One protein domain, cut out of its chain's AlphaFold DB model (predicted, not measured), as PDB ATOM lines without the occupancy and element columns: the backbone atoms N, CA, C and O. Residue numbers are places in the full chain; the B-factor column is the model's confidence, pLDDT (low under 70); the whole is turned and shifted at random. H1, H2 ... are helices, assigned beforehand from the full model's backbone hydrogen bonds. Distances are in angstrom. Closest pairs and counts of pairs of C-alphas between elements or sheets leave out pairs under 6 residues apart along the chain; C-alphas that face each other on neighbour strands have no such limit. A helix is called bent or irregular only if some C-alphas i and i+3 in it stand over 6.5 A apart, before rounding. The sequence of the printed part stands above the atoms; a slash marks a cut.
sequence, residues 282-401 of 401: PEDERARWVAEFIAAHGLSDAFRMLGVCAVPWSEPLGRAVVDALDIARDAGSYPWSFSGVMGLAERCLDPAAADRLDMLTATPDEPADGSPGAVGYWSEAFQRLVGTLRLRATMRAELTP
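This is residues 282 to 401 of the 401 residues of an uncharacterized protein of Streptomyces sp. SID5471 (UniProt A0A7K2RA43). Four helices, H3 to H6, run up and down as a loosely formed bundle, and H1 packs on H3 at one side, with short H2 near H1 and H4. H6 is the longest helix, and the long link before it lies at one end of the elongated body. The printed part has 120 residues with six named helices, H1 to H6 in chain order, no named strand, and the class all helix. It is compact, with a radius of gyration of the C-alphas of 14.5 A and spans of 49 by 32 by 19 A.

Find C-alpha 283 at (180.955, 191.153, 147.777); from there H1 runs 20.9 A to residue 297. H2 holds residues 303 to 306, and H3, residues 315 to 330, covers 22.2 A. H4, residues 335 to 348, is 19.0 A long and irregular, with C-alphas 337 and 340 7.6 A apart. H5, residues 351 to 361, is 15.8 A long and irregular, with C-alphas 352 and 355 7.3 A apart. H6 runs 37.4 A from residue 374 to C-alpha 399 at (199.826, 179.622, 136.046).

In the bundle, look first at the hairpin of H5 and H6, which touch at Pro 351 and Leu 389, C-alphas 4.5 A apart, at a shallow tilt of 23 degrees, opposite ways. H4 touches H6, closest at the C-alphas of Glu 346 and Leu 385, 5.4 A. H3 and H4, also a hairpin, touch at Arg 329 and Pro 335, C-alphas 7.5 A apart. H1 touches H3 at Ala 291 and Leu 317, C-alphas 4.6 A apart, the same way at a shallow tilt of 19 degrees. H1 and H6 are apart. Every O i to N i+4 pair is within hydrogen-bond range in H1, H3 and H6, against 7 of 10 in H4 and 2 of 7 in H5, where 5 of 8 O i to N i+3 pairs are; H2 is too short for an O i to N i+4 pair.

The C-alphas of Asp 369 and Pro 401, the two farthest apart, are 51.6 A from each other. The printed part has no cut, and the link from H5 to H6, 12 residues, is long. Look for pLDDT under 70 at residues 366 to 370 and residue 401.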
ATOM      1  N   PRO A 282     178.480 195.046 149.293       96.75
ATOM      2  CA  PRO A 282     179.834 194.497 149.301       96.75
ATOM      3  C   PRO A 282     179.843 193.000 148.969       96.75
ATOM      4  O   PRO A 282     178.900 192.282 149.307       96.75
ATOM      5  N   GLU A 283     180.905 192.519 148.321       95.44
ATOM      6  CA  GLU A 283     180.955 191.153 147.777       95.44
ATOM      7  C   GLU A 283     180.736 190.074 148.845       95.44
ATOM      8  O   GLU A 283     179.901 189.188 148.652       95.44
ATOM      9  N   ASP A 284     181.397 190.206 149.998       95.50
ATOM     10  CA  ASP A 284     181.274 189.268 151.120       95.50
ATOM     11  C   ASP A 284     179.870 189.266 151.731       95.50
ATOM     12  O   ASP A 284     179.351 188.232 152.154       95.50
ATOM     13  N   GLU A 285     179.238 190.438 151.797       97.00
ATOM     14  CA  GLU A 285     177.886 190.580 152.330       97.00
ATOM     15  C   GLU A 285     176.852 189.987 151.377       97.00
ATOM     16  O   GLU A 285     175.992 189.220 151.810       97.00
ATOM     17  N   ARG A 286     176.986 190.262 150.074       97.06
ATOM     18  CA  ARG A 286     176.176 189.635 149.027       97.06
ATOM     19  C   ARG A 286     176.281 188.113 149.101       97.06
ATOM     20  O   ARG A 286     175.253 187.444 149.085       97.06
ATOM     21  N   ALA A 287     177.493 187.569 149.187       97.00
ATOM     22  CA  ALA A 287     177.692 186.125 149.199       97.00
ATOM     23  C   ALA A 287     177.044 185.457 150.424       97.00
ATOM     24  O   ALA A 287     176.374 184.437 150.271       97.00
ATOM     25  N   ARG A 288     177.165 186.065 151.614       97.31
ATOM     26  CA  ARG A 288     176.484 185.592 152.831       97.31
ATOM     27  C   ARG A 288     174.964 185.661 152.715       97.31
ATOM     28  O   ARG A 288     174.301 184.674 153.008       97.31
ATOM     29  N   TRP A 289     174.423 186.776 152.218       96.81
ATOM     30  CA  TRP A 289     172.976 186.937 152.037       96.81
ATOM     31  C   TRP A 289     172.404 185.860 151.104       96.81
ATOM     32  O   TRP A 289     171.391 185.238 151.413       96.81
ATOM     33  N   VAL A 290     173.077 185.592 149.978       96.69
ATOM     34  CA  VAL A 290     172.662 184.547 149.026       96.69
ATOM     35  C   VAL A 290     172.793 183.147 149.629       96.69
ATOM     36  O   VAL A 290     171.913 182.320 149.410       96.69
ATOM     37  N   ALA A 291     173.849 182.877 150.401       97.00
ATOM     38  CA  ALA A 291     174.024 181.599 151.088       97.00
ATOM     39  C   ALA A 291     172.879 181.324 152.080       97.00
ATOM     40  O   ALA A 291     172.278 180.252 152.051       97.00
ATOM     41  N   GLU A 292     172.530 182.317 152.903       96.19
ATOM     42  CA  GLU A 292     171.406 182.247 153.845       96.19
ATOM     43  C   GLU A 292     170.057 182.106 153.121       96.19
ATOM     44  O   GLU A 292     169.200 181.337 153.553       96.19
ATOM     45  N   PHE A 293     169.877 182.790 151.987       94.75
ATOM     46  CA  PHE A 293     168.677 182.645 151.161       94.75
ATOM     47  C   PHE A 293     168.532 181.217 150.621       94.75
ATOM     48  O   PHE A 293     167.445 180.649 150.700       94.75
ATOM     49  N   ILE A 294     169.614 180.627 150.103       95.00
ATOM     50  CA  ILE A 294     169.624 179.244 149.598       95.00
ATOM     51  C   ILE A 294     169.323 178.259 150.727       95.00
ATOM     52  O   ILE A 294     168.552 177.327 150.521       95.00
ATOM     53  N   ALA A 295     169.881 178.475 151.918       93.19
ATOM     54  CA  ALA A 295     169.596 177.628 153.072       93.19
ATOM     55  C   ALA A 295     168.111 177.675 153.484       93.19
ATOM     56  O   ALA A 295     167.567 176.662 153.915       93.19
ATOM     57  N   ALA A 296     167.448 178.827 153.332       91.69
ATOM     58  CA  ALA A 296     166.039 178.999 153.687       91.69
ATOM     59  C   ALA A 296     165.055 178.544 152.591       91.69
ATOM     60  O   ALA A 296     163.991 178.018 152.911       91.69
ATOM     61  N   HIS A 297     165.392 178.746 151.312       88.81
ATOM     62  CA  HIS A 297     164.456 178.598 150.184       88.81
ATOM     63  C   HIS A 297     164.868 177.545 149.146       88.81
ATOM     64  O   HIS A 297     164.081 177.196 148.267       88.81
ATOM     65  N   GLY A 298     166.092 177.027 149.219       88.75
ATOM     66  CA  GLY A 298     166.659 176.128 148.220       88.75
ATOM     67  C   GLY A 298     167.169 176.839 146.959       88.75
ATOM     68  O   GLY A 298     167.291 178.064 146.881       88.75
ATOM     69  N   LEU A 299     167.524 176.043 145.944       88.00
ATOM     70  CA  LEU A 299     168.243 176.521 144.752       88.00
ATOM     71  C   LEU A 299     167.357 177.061 143.628       88.00
ATOM     72  O   LEU A 299     167.825 177.893 142.846       88.00
ATOM     73  N   SER A 300     166.108 176.597 143.527       80.44
ATOM     74  CA  SER A 300     165.204 176.920 142.412       80.44
ATOM     75  C   SER A 300     165.012 178.428 142.227       80.44
ATOM     76  O   SER A 300     164.919 178.909 141.096       80.44
ATOM     77  N   ASP A 301     165.058 179.184 143.324       79.38
ATOM     78  CA  ASP A 301     164.821 180.628 143.337       79.38
ATOM     79  C   ASP A 301     166.104 181.475 143.371       79.38
ATOM     80  O   ASP A 301     166.064 182.691 143.163       79.38
ATOM     81  N   ALA A 302     167.267 180.841 143.563       88.56
ATOM     82  CA  ALA A 302     168.547 181.520 143.769       88.56
ATOM     83  C   ALA A 302     169.376 181.706 142.485       88.56
ATOM     84  O   ALA A 302     170.356 182.453 142.483       88.56
ATOM     85  N   PHE A 303     169.000 181.071 141.366       87.75
ATOM     86  CA  PHE A 303     169.830 181.014 140.151       87.75
ATOM     87  C   PHE A 303     170.308 182.390 139.650       87.75
ATOM     88  O   PHE A 303     171.481 182.569 139.323       87.75
ATOM     89  N   ARG A 304     169.427 183.401 139.620       88.00
ATOM     90  CA  ARG A 304     169.805 184.760 139.180       88.00
ATOM     91  C   ARG A 304     170.730 185.463 140.172       88.00
ATOM     92  O   ARG A 304     171.583 186.237 139.753       88.00
ATOM     93  N   MET A 305     170.557 185.198 141.464       92.81
ATOM     94  CA  MET A 305     171.360 185.787 142.536       92.81
ATOM     95  C   MET A 305     172.780 185.209 142.543       92.81
ATOM     96  O   MET A 305     173.751 185.942 142.724       92.81
ATOM     97  N   LEU A 306     172.921 183.917 142.239       94.44
ATOM     98  CA  LEU A 306     174.224 183.279 142.033       94.44
ATOM     99  C   LEU A 306     175.026 183.951 140.910       94.44
ATOM    100  O   LEU A 306     176.239 184.116 141.033       94.44
ATOM    101  N   GLY A 307     174.348 184.393 139.845       92.00
ATOM    102  CA  GLY A 307     174.970 185.060 138.698       92.00
ATOM    103  C   GLY A 307     175.574 186.441 138.987       92.00
ATOM    104  O   GLY A 307     176.343 186.932 138.167       92.00
ATOM    105  N   VAL A 308     175.249 187.063 140.126       93.88
ATOM    106  CA  VAL A 308     175.813 188.363 140.536       93.88
ATOM    107  C   VAL A 308     176.856 188.246 141.652       93.88
ATOM    108  O   VAL A 308     177.430 189.249 142.072       93.88
ATOM    109  N   CYS A 309     177.115 187.039 142.159       96.19
ATOM    110  CA  CYS A 309     178.130 186.806 143.183       96.19
ATOM    111  C   CYS A 309     179.545 186.838 142.587       96.19
ATOM    112  O   CYS A 309     179.747 186.472 141.429       96.19
ATOM    113  N   ALA A 310     180.521 187.280 143.386       95.12
ATOM    114  CA  ALA A 310     181.924 187.293 142.976       95.12
ATOM    115  C   ALA A 310     182.426 185.866 142.701       95.12
ATOM    116  O   ALA A 310     181.942 184.906 143.305       95.12
ATOM    117  N   VAL A 311     183.381 185.733 141.778       94.56
ATOM    118  CA  VAL A 311     183.987 184.448 141.408       94.56
ATOM    119  C   VAL A 311     185.491 184.452 141.717       94.56
ATOM    120  O   VAL A 311     186.166 185.420 141.364       94.56
ATOM    121  N   PRO A 312     186.050 183.378 142.309       95.19
ATOM    122  CA  PRO A 312     185.348 182.186 142.795       95.19
ATOM    123  C   PRO A 312     184.379 182.505 143.949       95.19
ATOM    124  O   PRO A 312     184.586 183.464 144.686       95.19
ATOM    125  N   TRP A 313     183.301 181.724 144.079       96.50
ATOM    126  CA  TRP A 313     182.346 181.869 145.175       96.50
ATOM    127  C   TRP A 313     183.064 181.680 146.513       96.50
ATOM    128  O   TRP A 313     183.799 180.709 146.691       96.50
ATOM    129  N   SER A 314     182.802 182.589 147.456       95.81
ATOM    130  CA  SER A 314     183.286 182.483 148.837       95.81
ATOM    131  C   SER A 314     182.874 181.152 149.468       95.81
ATOM    132  O   SER A 314     181.816 180.615 149.124       95.81
ATOM    133  N   GLU A 315     183.631 180.686 150.458       94.44
ATOM    134  CA  GLU A 315     183.357 179.424 151.152       94.44
ATOM    135  C   GLU A 315     181.902 179.278 151.653       94.44
ATOM    136  O   GLU A 315     181.298 178.256 151.325       94.44
ATOM    137  N   PRO A 316     181.280 180.264 152.340       95.38
ATOM    138  CA  PRO A 316     179.891 180.129 152.795       95.38
ATOM    139  C   PRO A 316     178.894 179.910 151.651       95.38
ATOM    140  O   PRO A 316     178.013 179.058 151.740       95.38
ATOM    141  N   LEU A 317     179.055 180.647 150.547       97.19
ATOM    142  CA  LEU A 317     178.185 180.528 149.378       97.19
ATOM    143  C   LEU A 317     178.385 179.196 148.651       97.19
ATOM    144  O   LEU A 317     177.412 178.524 148.315       97.19
ATOM    145  N   GLY A 318     179.641 178.806 148.424       96.25
ATOM    146  CA  GLY A 318     179.961 177.530 147.792       96.25
ATOM    147  C   GLY A 318     179.417 176.352 148.598       96.25
ATOM    148  O   GLY A 318     178.819 175.444 148.022       96.25
ATOM    149  N   ARG A 319     179.550 176.413 149.928       95.44
ATOM    150  CA  ARG A 319     179.006 175.415 150.848       95.44
ATOM    151  C   ARG A 319     177.484 175.326 150.757       95.44
ATOM    152  O   ARG A 319     176.978 174.234 150.541       95.44
ATOM    153  N   ALA A 320     176.775 176.452 150.833       96.81
ATOM    154  CA  ALA A 320     175.314 176.473 150.749       96.81
ATOM    155  C   ALA A 320     174.779 175.901 149.424       96.81
ATOM    156  O   ALA A 320     173.785 175.179 149.418       96.81
ATOM    157  N   VAL A 321     175.449 176.181 148.296       96.69
ATOM    158  CA  VAL A 321     175.067 175.609 146.993       96.69
ATOM    159  C   VAL A 321     175.269 174.097 146.970       96.69
ATOM    160  O   VAL A 321     174.379 173.377 146.524       96.69
ATOM    161  N   VAL A 322     176.422 173.612 147.437       95.31
ATOM    162  CA  VAL A 322     176.720 172.174 147.489       95.31
ATOM    163  C   VAL A 322     175.749 171.452 148.417       95.31
ATOM    164  O   VAL A 322     175.187 170.441 148.009       95.31
ATOM    165  N   ASP A 323     175.512 171.981 149.617       95.00
ATOM    166  CA  ASP A 323     174.583 171.388 150.582       95.00
ATOM    167  C   ASP A 323     173.167 171.312 149.993       95.00
ATOM    168  O   ASP A 323     172.502 170.288 150.106       95.00
ATOM    169  N   ALA A 324     172.712 172.348 149.283       94.19
ATOM    170  CA  ALA A 324     171.398 172.327 148.643       94.19
ATOM    171  C   ALA A 324     171.307 171.352 147.451       94.19
ATOM    172  O   ALA A 324     170.239 170.788 147.207       94.19
ATOM    173  N   LEU A 325     172.401 171.129 146.711       92.81
ATOM    174  CA  LEU A 325     172.470 170.085 145.678       92.81
ATOM    175  C   LEU A 325     172.436 168.684 146.298       92.81
ATOM    176  O   LEU A 325     171.776 167.800 145.759       92.81
ATOM    177  N   ASP A 326     173.122 168.495 147.425       91.94
ATOM    178  CA  ASP A 326     173.142 167.229 148.155       91.94
ATOM    179  C   ASP A 326     171.761 166.893 148.736       91.94
ATOM    180  O   ASP A 326     171.226 165.814 148.500       91.94
ATOM    181  N   ILE A 327     171.095 167.878 149.347       90.56
ATOM    182  CA  ILE A 327     169.701 167.750 149.805       90.56
ATOM    183  C   ILE A 327     168.768 167.382 148.640       90.56
ATOM    184  O   ILE A 327     167.883 166.539 148.791       90.56
ATOM    185  N   ALA A 328     168.949 167.988 147.460       89.12
ATOM    186  CA  ALA A 328     168.141 167.666 146.284       89.12
ATOM    187  C   ALA A 328     168.386 166.235 145.770       89.12
ATOM    188  O   ALA A 328     167.432 165.575 145.337       89.12
ATOM    189  N   ARG A 329     169.639 165.756 145.836       87.81
ATOM    190  CA  ARG A 329     170.016 164.367 145.543       87.81
ATOM    191  C   ARG A 329     169.322 163.404 146.503       87.81
ATOM    192  O   ARG A 329     168.658 162.480 146.033       87.81
ATOM    193  N   ASP A 330     169.425 163.649 147.804       86.75
ATOM    194  CA  ASP A 330     168.854 162.792 148.848       86.75
ATOM    195  C   ASP A 330     167.321 162.747 148.786       86.75
ATOM    196  O   ASP A 330     166.708 161.705 149.016       86.75
ATOM    197  N   ALA A 331     166.690 163.851 148.380       85.44
ATOM    198  CA  ALA A 331     165.250 163.920 148.139       85.44
ATOM    199  C   ALA A 331     164.791 163.184 146.860       85.44
ATOM    200  O   ALA A 331     163.604 163.209 146.537       85.44
ATOM    201  N   GLY A 332     165.700 162.576 146.088       82.50
ATOM    202  CA  GLY A 332     165.365 161.871 144.845       82.50
ATOM    203  C   GLY A 332     164.896 162.795 143.715       82.50
ATOM    204  O   GLY A 332     164.204 162.344 142.793       82.50
ATOM    205  N   SER A 333     165.255 164.085 143.779       83.44
ATOM    206  CA  SER A 333     164.845 165.079 142.785       83.44
ATOM    207  C   SER A 333     165.462 164.789 141.421       83.44
ATOM    208  O   SER A 333     166.600 164.321 141.320       83.44
ATOM    209  N   TYR A 334     164.739 165.141 140.357       79.88
ATOM    210  CA  TYR A 334     165.239 164.998 138.996       79.88
ATOM    211  C   TYR A 334     166.511 165.834 138.767       79.88
ATOM    212  O   TYR A 334     166.457 167.066 138.847       79.88
ATOM    213  N   PRO A 335     167.646 165.206 138.417       75.81
ATOM    214  CA  PRO A 335     168.927 165.906 138.332       75.81
ATOM    215  C   PRO A 335     168.981 167.033 137.289       75.81
ATOM    216  O   PRO A 335     169.645 168.053 137.487       75.81
ATOM    217  N   TRP A 336     168.273 166.891 136.161       79.94
ATOM    218  CA  TRP A 336     168.287 167.892 135.084       79.94
ATOM    219  C   TRP A 336     167.670 169.230 135.498       79.94
ATOM    220  O   TRP A 336     168.067 170.262 134.948       79.94
ATOM    221  N   SER A 337     166.789 169.237 136.504       85.62
ATOM    222  CA  SER A 337     166.244 170.458 137.113       85.62
ATOM    223  C   SER A 337     167.340 171.349 137.710       85.62
ATOM    224  O   SER A 337     167.178 172.565 137.769       85.62
ATOM    225  N   PHE A 338     168.486 170.766 138.079       88.00
ATOM    226  CA  PHE A 338     169.626 171.467 138.678       88.00
ATOM    227  C   PHE A 338     170.822 171.610 137.731       88.00
ATOM    228  O   PHE A 338     171.843 172.179 138.114       88.00
ATOM    229  N   SER A 339     170.708 171.163 136.477       86.62
ATOM    230  CA  SER A 339     171.804 171.195 135.493       86.62
ATOM    231  C   SER A 339     172.412 172.592 135.303       86.62
ATOM    232  O   SER A 339     173.634 172.732 135.212       86.62
ATOM    233  N   GLY A 340     171.582 173.642 135.314       89.25
ATOM    234  CA  GLY A 340     172.042 175.028 135.240       89.25
ATOM    235  C   GLY A 340     172.893 175.440 136.445       89.25
ATOM    236  O   GLY A 340     173.939 176.067 136.270       89.25
ATOM    237  N   VAL A 341     172.468 175.074 137.659       91.56
ATOM    238  CA  VAL A 341     173.211 175.358 138.899       91.56
ATOM    239  C   VAL A 341     174.496 174.538 138.954       91.56
ATOM    240  O   VAL A 341     175.540 175.097 139.268       91.56
ATOM    241  N   MET A 342     174.460 173.260 138.568       90.75
ATOM    242  CA  MET A 342     175.654 172.412 138.460       90.75
ATOM    243  C   MET A 342     176.693 173.021 137.514       90.75
ATOM    244  O   MET A 342     177.860 173.154 137.874       90.75
ATOM    245  N   GLY A 343     176.267 173.485 136.335       91.75
ATOM    246  CA  GLY A 343     177.161 174.158 135.389       91.75
ATOM    247  C   GLY A 343     177.712 175.494 135.906       91.75
ATOM    248  O   GLY A 343     178.814 175.890 135.527       91.75
ATOM    249  N   LEU A 344     176.978 176.207 136.772       93.56
ATOM    250  CA  LEU A 344     177.524 177.361 137.494       93.56
ATOM    251  C   LEU A 344     178.543 176.918 138.545       93.56
ATOM    252  O   LEU A 344     179.635 177.474 138.570       93.56
ATOM    253  N   ALA A 345     178.231 175.909 139.356       94.81
ATOM    254  CA  ALA A 345     179.115 175.390 140.395       94.81
ATOM    255  C   ALA A 345     180.469 174.942 139.817       94.81
ATOM    256  O   ALA A 345     181.511 175.348 140.328       94.81
ATOM    257  N   GLU A 346     180.471 174.231 138.686       94.69
ATOM    258  CA  GLU A 346     181.686 173.819 137.962       94.69
ATOM    259  C   GLU A 346     182.613 175.000 137.613       94.69
ATOM    260  O   GLU A 346     183.840 174.885 137.696       94.69
ATOM    261  N   ARG A 347     182.040 176.159 137.255       95.00
ATOM    262  CA  ARG A 347     182.788 177.368 136.859       95.00
ATOM    263  C   ARG A 347     183.109 178.298 138.024       95.00
ATOM    264  O   ARG A 347     184.132 178.980 137.992       95.00
ATOM    265  N   CYS A 348     182.225 178.363 139.013       96.19
ATOM    266  CA  CYS A 348     182.214 179.411 140.023       96.19
ATOM    267  C   CYS A 348     182.722 178.940 141.386       96.19
ATOM    268  O   CYS A 348     183.263 179.772 142.103       96.19
ATOM    269  N   LEU A 349     182.630 177.650 141.740       96.31
ATOM    270  CA  LEU A 349     183.222 177.156 142.989       96.31
ATOM    271  C   LEU A 349     184.739 177.363 143.001       96.31
ATOM    272  O   LEU A 349     185.403 177.324 141.952       96.31
ATOM    273  N   ASP A 350     185.271 177.569 144.203       94.69
ATOM    274  CA  ASP A 350     186.705 177.550 144.445       94.69
ATOM    275  C   ASP A 350     187.263 176.145 144.137       94.69
ATOM    276  O   ASP A 350     186.787 175.164 144.715       94.69
ATOM    277  N   PRO A 351     188.259 176.013 143.240       94.19
ATOM    278  CA  PRO A 351     188.939 174.748 142.978       94.19
ATOM    279  C   PRO A 351     189.474 174.042 144.234       94.19
ATOM    280  O   PRO A 351     189.504 172.814 144.260       94.19
ATOM    281  N   ALA A 352     189.823 174.782 145.296       91.25
ATOM    282  CA  ALA A 352     190.267 174.212 146.573       91.25
ATOM    283  C   ALA A 352     189.166 173.431 147.323       91.25
ATOM    284  O   ALA A 352     189.437 172.773 148.327       91.25
ATOM    285  N   ALA A 353     187.911 173.486 146.866       91.56
ATOM    286  CA  ALA A 353     186.824 172.695 147.431       91.56
ATOM    287  C   ALA A 353     186.844 171.221 146.986       91.56
ATOM    288  O   ALA A 353     186.159 170.420 147.613       91.56
ATOM    289  N   ALA A 354     187.607 170.849 145.946       92.19
ATOM    290  CA  ALA A 354     187.541 169.525 145.318       92.19
ATOM    291  C   ALA A 354     187.629 168.356 146.317       92.19
ATOM    292  O   ALA A 354     186.738 167.511 146.336       92.19
ATOM    293  N   ASP A 355     188.638 168.358 147.191       89.06
ATOM    294  CA  ASP A 355     188.875 167.258 148.140       89.06
ATOM    295  C   ASP A 355     187.750 167.126 149.177       89.06
ATOM    296  O   ASP A 355     187.414 166.031 149.620       89.06
ATOM    297  N   ARG A 356     187.101 168.241 149.539       87.69
ATOM    298  CA  ARG A 356     185.953 168.228 150.461       87.69
ATOM    299  C   ARG A 356     184.703 167.617 149.828       87.69
ATOM    300  O   ARG A 356     183.835 167.146 150.557       87.69
ATOM    301  N   LEU A 357     184.602 167.642 148.499       91.62
ATOM    302  CA  LEU A 357     183.445 167.154 147.746       91.62
ATOM    303  C   LEU A 357     183.583 165.696 147.291       91.62
ATOM    304  O   LEU A 357     182.608 165.138 146.793       91.62
ATOM    305  N   ASP A 358     184.740 165.057 147.488       89.06
ATOM    306  CA  ASP A 358     184.975 163.668 147.067       89.06
ATOM    307  C   ASP A 358     183.931 162.691 147.616       89.06
ATOM    308  O   ASP A 358     183.482 161.795 146.902       89.06
ATOM    309  N   MET A 359     183.477 162.896 148.855       88.19
ATOM    310  CA  MET A 359     182.459 162.045 149.480       88.19
ATOM    311  C   MET A 359     181.126 162.044 148.716       88.19
ATOM    312  O   MET A 359     180.405 161.050 148.745       88.19
ATOM    313  N   LEU A 360     180.807 163.119 147.986       86.69
ATOM    314  CA  LEU A 360     179.570 163.235 147.205       86.69
ATOM    315  C   LEU A 360     179.631 162.483 145.867       86.69
ATOM    316  O   LEU A 360     178.613 162.349 145.194       86.69
ATOM    317  N   THR A 361     180.803 161.971 145.480       86.38
ATOM    318  CA  THR A 361     180.987 161.197 144.239       86.38
ATOM    319  C   THR A 361     180.618 159.719 144.376       86.38
ATOM    320  O   THR A 361     180.520 159.018 143.365       86.38
ATOM    321  N   ALA A 362     180.423 159.248 145.613       83.94
ATOM    322  CA  ALA A 362     179.962 157.899 145.902       83.94
ATOM    323  C   ALA A 362     178.498 157.723 145.478       83.94
ATOM    324  O   ALA A 362     177.694 158.643 145.622       83.94
ATOM    325  N   THR A 363     178.162 156.527 144.992       76.31
ATOM    326  CA  THR A 363     176.791 156.155 144.628       76.31
ATOM    327  C   THR A 363     176.019 155.740 145.883       76.31
ATOM    328  O   THR A 363     176.362 154.704 146.456       76.31
ATOM    329  N   PRO A 364     175.021 156.518 146.345       75.00
ATOM    330  CA  PRO A 364     174.185 156.119 147.476       75.00
ATOM    331  C   PRO A 364     173.199 155.005 147.086       75.00
ATOM    332  O   PRO A 364     173.006 154.719 145.903       75.00
ATOM    333  N   ASP A 365     172.556 154.391 148.082       71.75
ATOM    334  CA  ASP A 365     171.443 153.462 147.857       71.75
ATOM    335  C   ASP A 365     170.227 154.201 147.270       71.75
ATOM    336  O   ASP A 365     169.982 155.370 147.576       71.75
ATOM    337  N   GLU A 366     169.455 153.527 146.413       66.81
ATOM    338  CA  GLU A 366     168.315 154.147 145.731       66.81
ATOM    339  C   GLU A 366     167.148 154.390 146.711       66.81
ATOM    340  O   GLU A 366     166.676 153.438 147.342       66.81
ATOM    341  N   PRO A 367     166.672 155.643 146.880       69.12
ATOM    342  CA  PRO A 367     165.580 155.929 147.803       69.12
ATOM    343  C   PRO A 367     164.270 155.298 147.318       69.12
ATOM    344  O   PRO A 367     163.964 155.319 146.127       69.12
ATOM    345  N   ALA A 368     163.473 154.768 148.252       66.12
ATOM    346  CA  ALA A 368     162.259 153.997 147.953       66.12
ATOM    347  C   ALA A 368     161.203 154.776 147.141       66.12
ATOM    348  O   ALA A 368     160.519 154.182 146.312       66.12
ATOM    349  N   ASP A 369     161.121 156.096 147.343       69.31
ATOM    350  CA  ASP A 369     160.225 157.015 146.621       69.31
ATOM    351  C   ASP A 369     160.975 157.869 145.571       69.31
ATOM    352  O   ASP A 369     160.489 158.909 145.121       69.31
ATOM    353  N   GLY A 370     162.194 157.462 145.203       64.88
ATOM    354  CA  GLY A 370     163.072 158.186 144.290       64.88
ATOM    355  C   GLY A 370     162.697 158.059 142.816       64.88
ATOM    356  O   GLY A 370     162.078 157.095 142.368       64.88
ATOM    357  N   SER A 371     163.139 159.033 142.021       72.38
ATOM    358  CA  SER A 371     163.032 158.954 140.564       72.38
ATOM    359  C   SER A 371     163.958 157.851 140.011       72.38
ATOM    360  O   SER A 371     165.162 157.910 140.276       72.38
ATOM    361  N   PRO A 372     163.463 156.896 139.196       72.50
ATOM    362  CA  PRO A 372     164.274 155.778 138.705       72.50
ATOM    363  C   PRO A 372     165.533 156.238 137.960       72.50
ATOM    364  O   PRO A 372     165.449 157.051 137.035       72.50
ATOM    365  N   GLY A 373     166.703 155.724 138.350       77.56
ATOM    366  CA  GLY A 373     167.984 156.039 137.696       77.56
ATOM    367  C   GLY A 373     168.553 157.434 138.002       77.56
ATOM    368  O   GLY A 373     169.628 157.776 137.502       77.56
ATOM    369  N   ALA A 374     167.889 158.236 138.844       79.94
ATOM    370  CA  ALA A 374     168.382 159.555 139.248       79.94
ATOM    371  C   ALA A 374     169.688 159.470 140.053       79.94
ATOM    372  O   ALA A 374     170.549 160.337 139.918       79.94
ATOM    373  N   VAL A 375     169.860 158.410 140.846       80.75
ATOM    374  CA  VAL A 375     171.037 158.200 141.702       80.75
ATOM    375  C   VAL A 375     172.329 158.054 140.896       80.75
ATOM    376  O   VAL A 375     173.337 158.688 141.220       80.75
ATOM    377  N   GLY A 376     172.297 157.270 139.812       82.06
ATOM    378  CA  GLY A 376     173.447 157.115 138.917       82.06
ATOM    379  C   GLY A 376     173.848 158.449 138.289       82.06
ATOM    380  O   GLY A 376     175.012 158.837 138.344       82.06
ATOM    381  N   TYR A 377     172.865 159.210 137.804       85.75
ATOM    382  CA  TYR A 377     173.115 160.525 137.220       85.75
ATOM    383  C   TYR A 377     173.668 161.526 138.245       85.75
ATOM    384  O   TYR A 377     174.600 162.261 137.932       85.75
ATOM    385  N   TRP A 378     173.115 161.585 139.462       88.69
ATOM    386  CA  TRP A 378     173.637 162.464 140.516       88.69
ATOM    387  C   TRP A 378     175.100 162.146 140.835       88.69
ATOM    388  O   TRP A 378     175.916 163.062 140.941       88.69
ATOM    389  N   SER A 379     175.441 160.858 140.913       88.06
ATOM    390  CA  SER A 379     176.815 160.400 141.147       88.06
ATOM    391  C   SER A 379     177.749 160.843 140.015       88.06
ATOM    392  O   SER A 379     178.789 161.449 140.277       88.06
ATOM    393  N   GLU A 380     177.352 160.644 138.754       89.50
ATOM    394  CA  GLU A 380     178.101 161.126 137.581       89.50
ATOM    395  C   GLU A 380     178.251 162.655 137.571       89.50
ATOM    396  O   GLU A 380     179.314 163.189 137.243       89.50
ATOM    397  N   ALA A 381     177.203 163.383 137.960       91.12
ATOM    398  CA  ALA A 381     177.212 164.838 137.995       91.12
ATOM    399  C   ALA A 381     178.195 165.375 139.052       91.12
ATOM    400  O   ALA A 381     178.970 166.288 138.755       91.12
ATOM    401  N   PHE A 382     178.228 164.782 140.253       92.88
ATOM    402  CA  PHE A 382     179.215 165.126 141.282       92.88
ATOM    403  C   PHE A 382     180.638 164.710 140.887       92.88
ATOM    404  O   PHE A 382     181.571 165.489 141.085       92.88
ATOM    405  N   GLN A 383     180.821 163.547 140.251       93.38
ATOM    406  CA  GLN A 383     182.123 163.130 139.708       93.38
ATOM    407  C   GLN A 383     182.655 164.134 138.678       93.38
ATOM    408  O   GLN A 383     183.815 164.547 138.753       93.38
ATOM    409  N   ARG A 384     181.802 164.585 137.748       94.38
ATOM    410  CA  ARG A 384     182.167 165.600 136.749       94.38
ATOM    411  C   ARG A 384     182.528 166.937 137.396       94.38
ATOM    412  O   ARG A 384     183.514 167.563 136.991       94.38
ATOM    413  N   LEU A 385     181.759 167.357 138.401       94.94
ATOM    414  CA  LEU A 385     182.028 168.574 139.162       94.94
ATOM    415  C   LEU A 385     183.410 168.518 139.823       94.94
ATOM    416  O   LEU A 385     184.245 169.390 139.572       94.94
ATOM    417  N   VAL A 386     183.685 167.473 140.604       96.00
ATOM    418  CA  VAL A 386     184.972 167.297 141.297       96.00
ATOM    419  C   VAL A 386     186.132 167.201 140.306       96.00
ATOM    420  O   VAL A 386     187.154 167.865 140.492       96.00
ATOM    421  N   GLY A 387     185.969 166.446 139.215       96.19
ATOM    422  CA  GLY A 387     186.971 166.349 138.150       96.19
ATOM    423  C   GLY A 387     187.323 167.712 137.545       96.19
ATOM    424  O   GLY A 387     188.497 168.030 137.353       96.19
ATOM    425  N   THR A 388     186.316 168.561 137.326       96.44
ATOM    426  CA  THR A 388     186.500 169.921 136.801       96.44
ATOM    427  C   THR A 388     187.201 170.837 137.805       96.44
ATOM    428  O   THR A 388     188.079 171.609 137.415       96.44
ATOM    429  N   LEU A 389     186.869 170.746 139.097       96.19
ATOM    430  CA  LEU A 389     187.547 171.521 140.141       96.19
ATOM    431  C   LEU A 389     189.023 171.134 140.264       96.19
ATOM    432  O   LEU A 389     189.870 172.025 140.296       96.19
ATOM    433  N   ARG A 390     189.345 169.834 140.226       96.06
ATOM    434  CA  ARG A 390     190.736 169.348 140.211       96.06
ATOM    435  C   ARG A 390     191.512 169.875 139.013       96.06
ATOM    436  O   ARG A 390     192.597 170.417 139.186       96.06
ATOM    437  N   LEU A 391     190.933 169.788 137.814       95.81
ATOM    438  CA  LEU A 391     191.559 170.318 136.604       95.81
ATOM    439  C   LEU A 391     191.846 171.821 136.734       95.81
ATOM    440  O   LEU A 391     192.954 172.268 136.445       95.81
ATOM    441  N   ARG A 392     190.871 172.602 137.216       95.00
ATOM    442  CA  ARG A 392     191.037 174.046 137.445       95.00
ATOM    443  C   ARG A 392     192.098 174.348 138.508       95.00
ATOM    444  O   ARG A 392     192.829 175.323 138.347       95.00
ATOM    445  N   ALA A 393     192.187 173.546 139.571       93.69
ATOM    446  CA  ALA A 393     193.210 173.687 140.606       93.69
ATOM    447  C   ALA A 393     194.610 173.459 140.023       93.69
ATOM    448  O   ALA A 393     195.480 174.310 140.198       93.69
ATOM    449  N   THR A 394     194.790 172.387 139.243       94.56
ATOM    450  CA  THR A 394     196.039 172.113 138.518       94.56
ATOM    451  C   THR A 394     196.398 173.268 137.588       94.56
ATOM    452  O   THR A 394     197.493 173.804 137.680       94.56
ATOM    453  N   MET A 395     195.463 173.733 136.751       93.69
ATOM    454  CA  MET A 395     195.718 174.862 135.846       93.69
ATOM    455  C   MET A 395     196.136 176.138 136.590       93.69
ATOM    456  O   MET A 395     196.992 176.871 136.108       93.69
ATOM    457  N   ARG A 396     195.543 176.426 137.757       90.56
ATOM    458  CA  ARG A 396     195.932 177.586 138.576       90.56
ATOM    459  C   ARG A 396     197.331 177.436 139.169       90.56
ATOM    460  O   ARG A 396     198.056 178.427 139.202       90.56
ATOM    461  N   ALA A 397     197.697 176.235 139.616       90.69
ATOM    462  CA  ALA A 397     199.040 175.955 140.115       90.69
ATOM    463  C   ALA A 397     200.096 176.166 139.018       90.69
ATOM    464  O   ALA A 397     201.093 176.826 139.266       90.69
ATOM    465  N   GLU A 398     199.825 175.715 137.790       92.94
ATOM    466  CA  GLU A 398     200.722 175.895 136.634       92.94
ATOM    467  C   GLU A 398     200.852 177.363 136.174       92.94
ATOM    468  O   GLU A 398     201.857 177.751 135.586       92.94
ATOM    469  N   LEU A 399     199.832 178.197 136.415       91.31
ATOM    470  CA  LEU A 399     199.826 179.622 136.046       91.31
ATOM    471  C   LEU A 399     200.411 180.543 137.127       91.31
ATOM    472  O   LEU A 399     200.571 181.740 136.874       91.31
ATOM    473  N   THR A 400     200.690 180.018 138.321       77.44
ATOM    474  CA  THR A 400     201.290 180.777 139.422       77.44
ATOM    475  C   THR A 400     202.797 180.473 139.436       77.44
ATOM    476  O   THR A 400     203.148 179.342 139.755       77.44
ATOM    477  N   PRO A 401     203.668 181.417 139.022       59.94
ATOM    478  CA  PRO A 401     205.100 181.170 138.822       59.94
ATOM    479  C   PRO A 401     205.891 180.888 140.103       59.94
ATOM    480  O   PRO A 401     205.490 181.390 141.182       59.94
TER     481      PRO A 401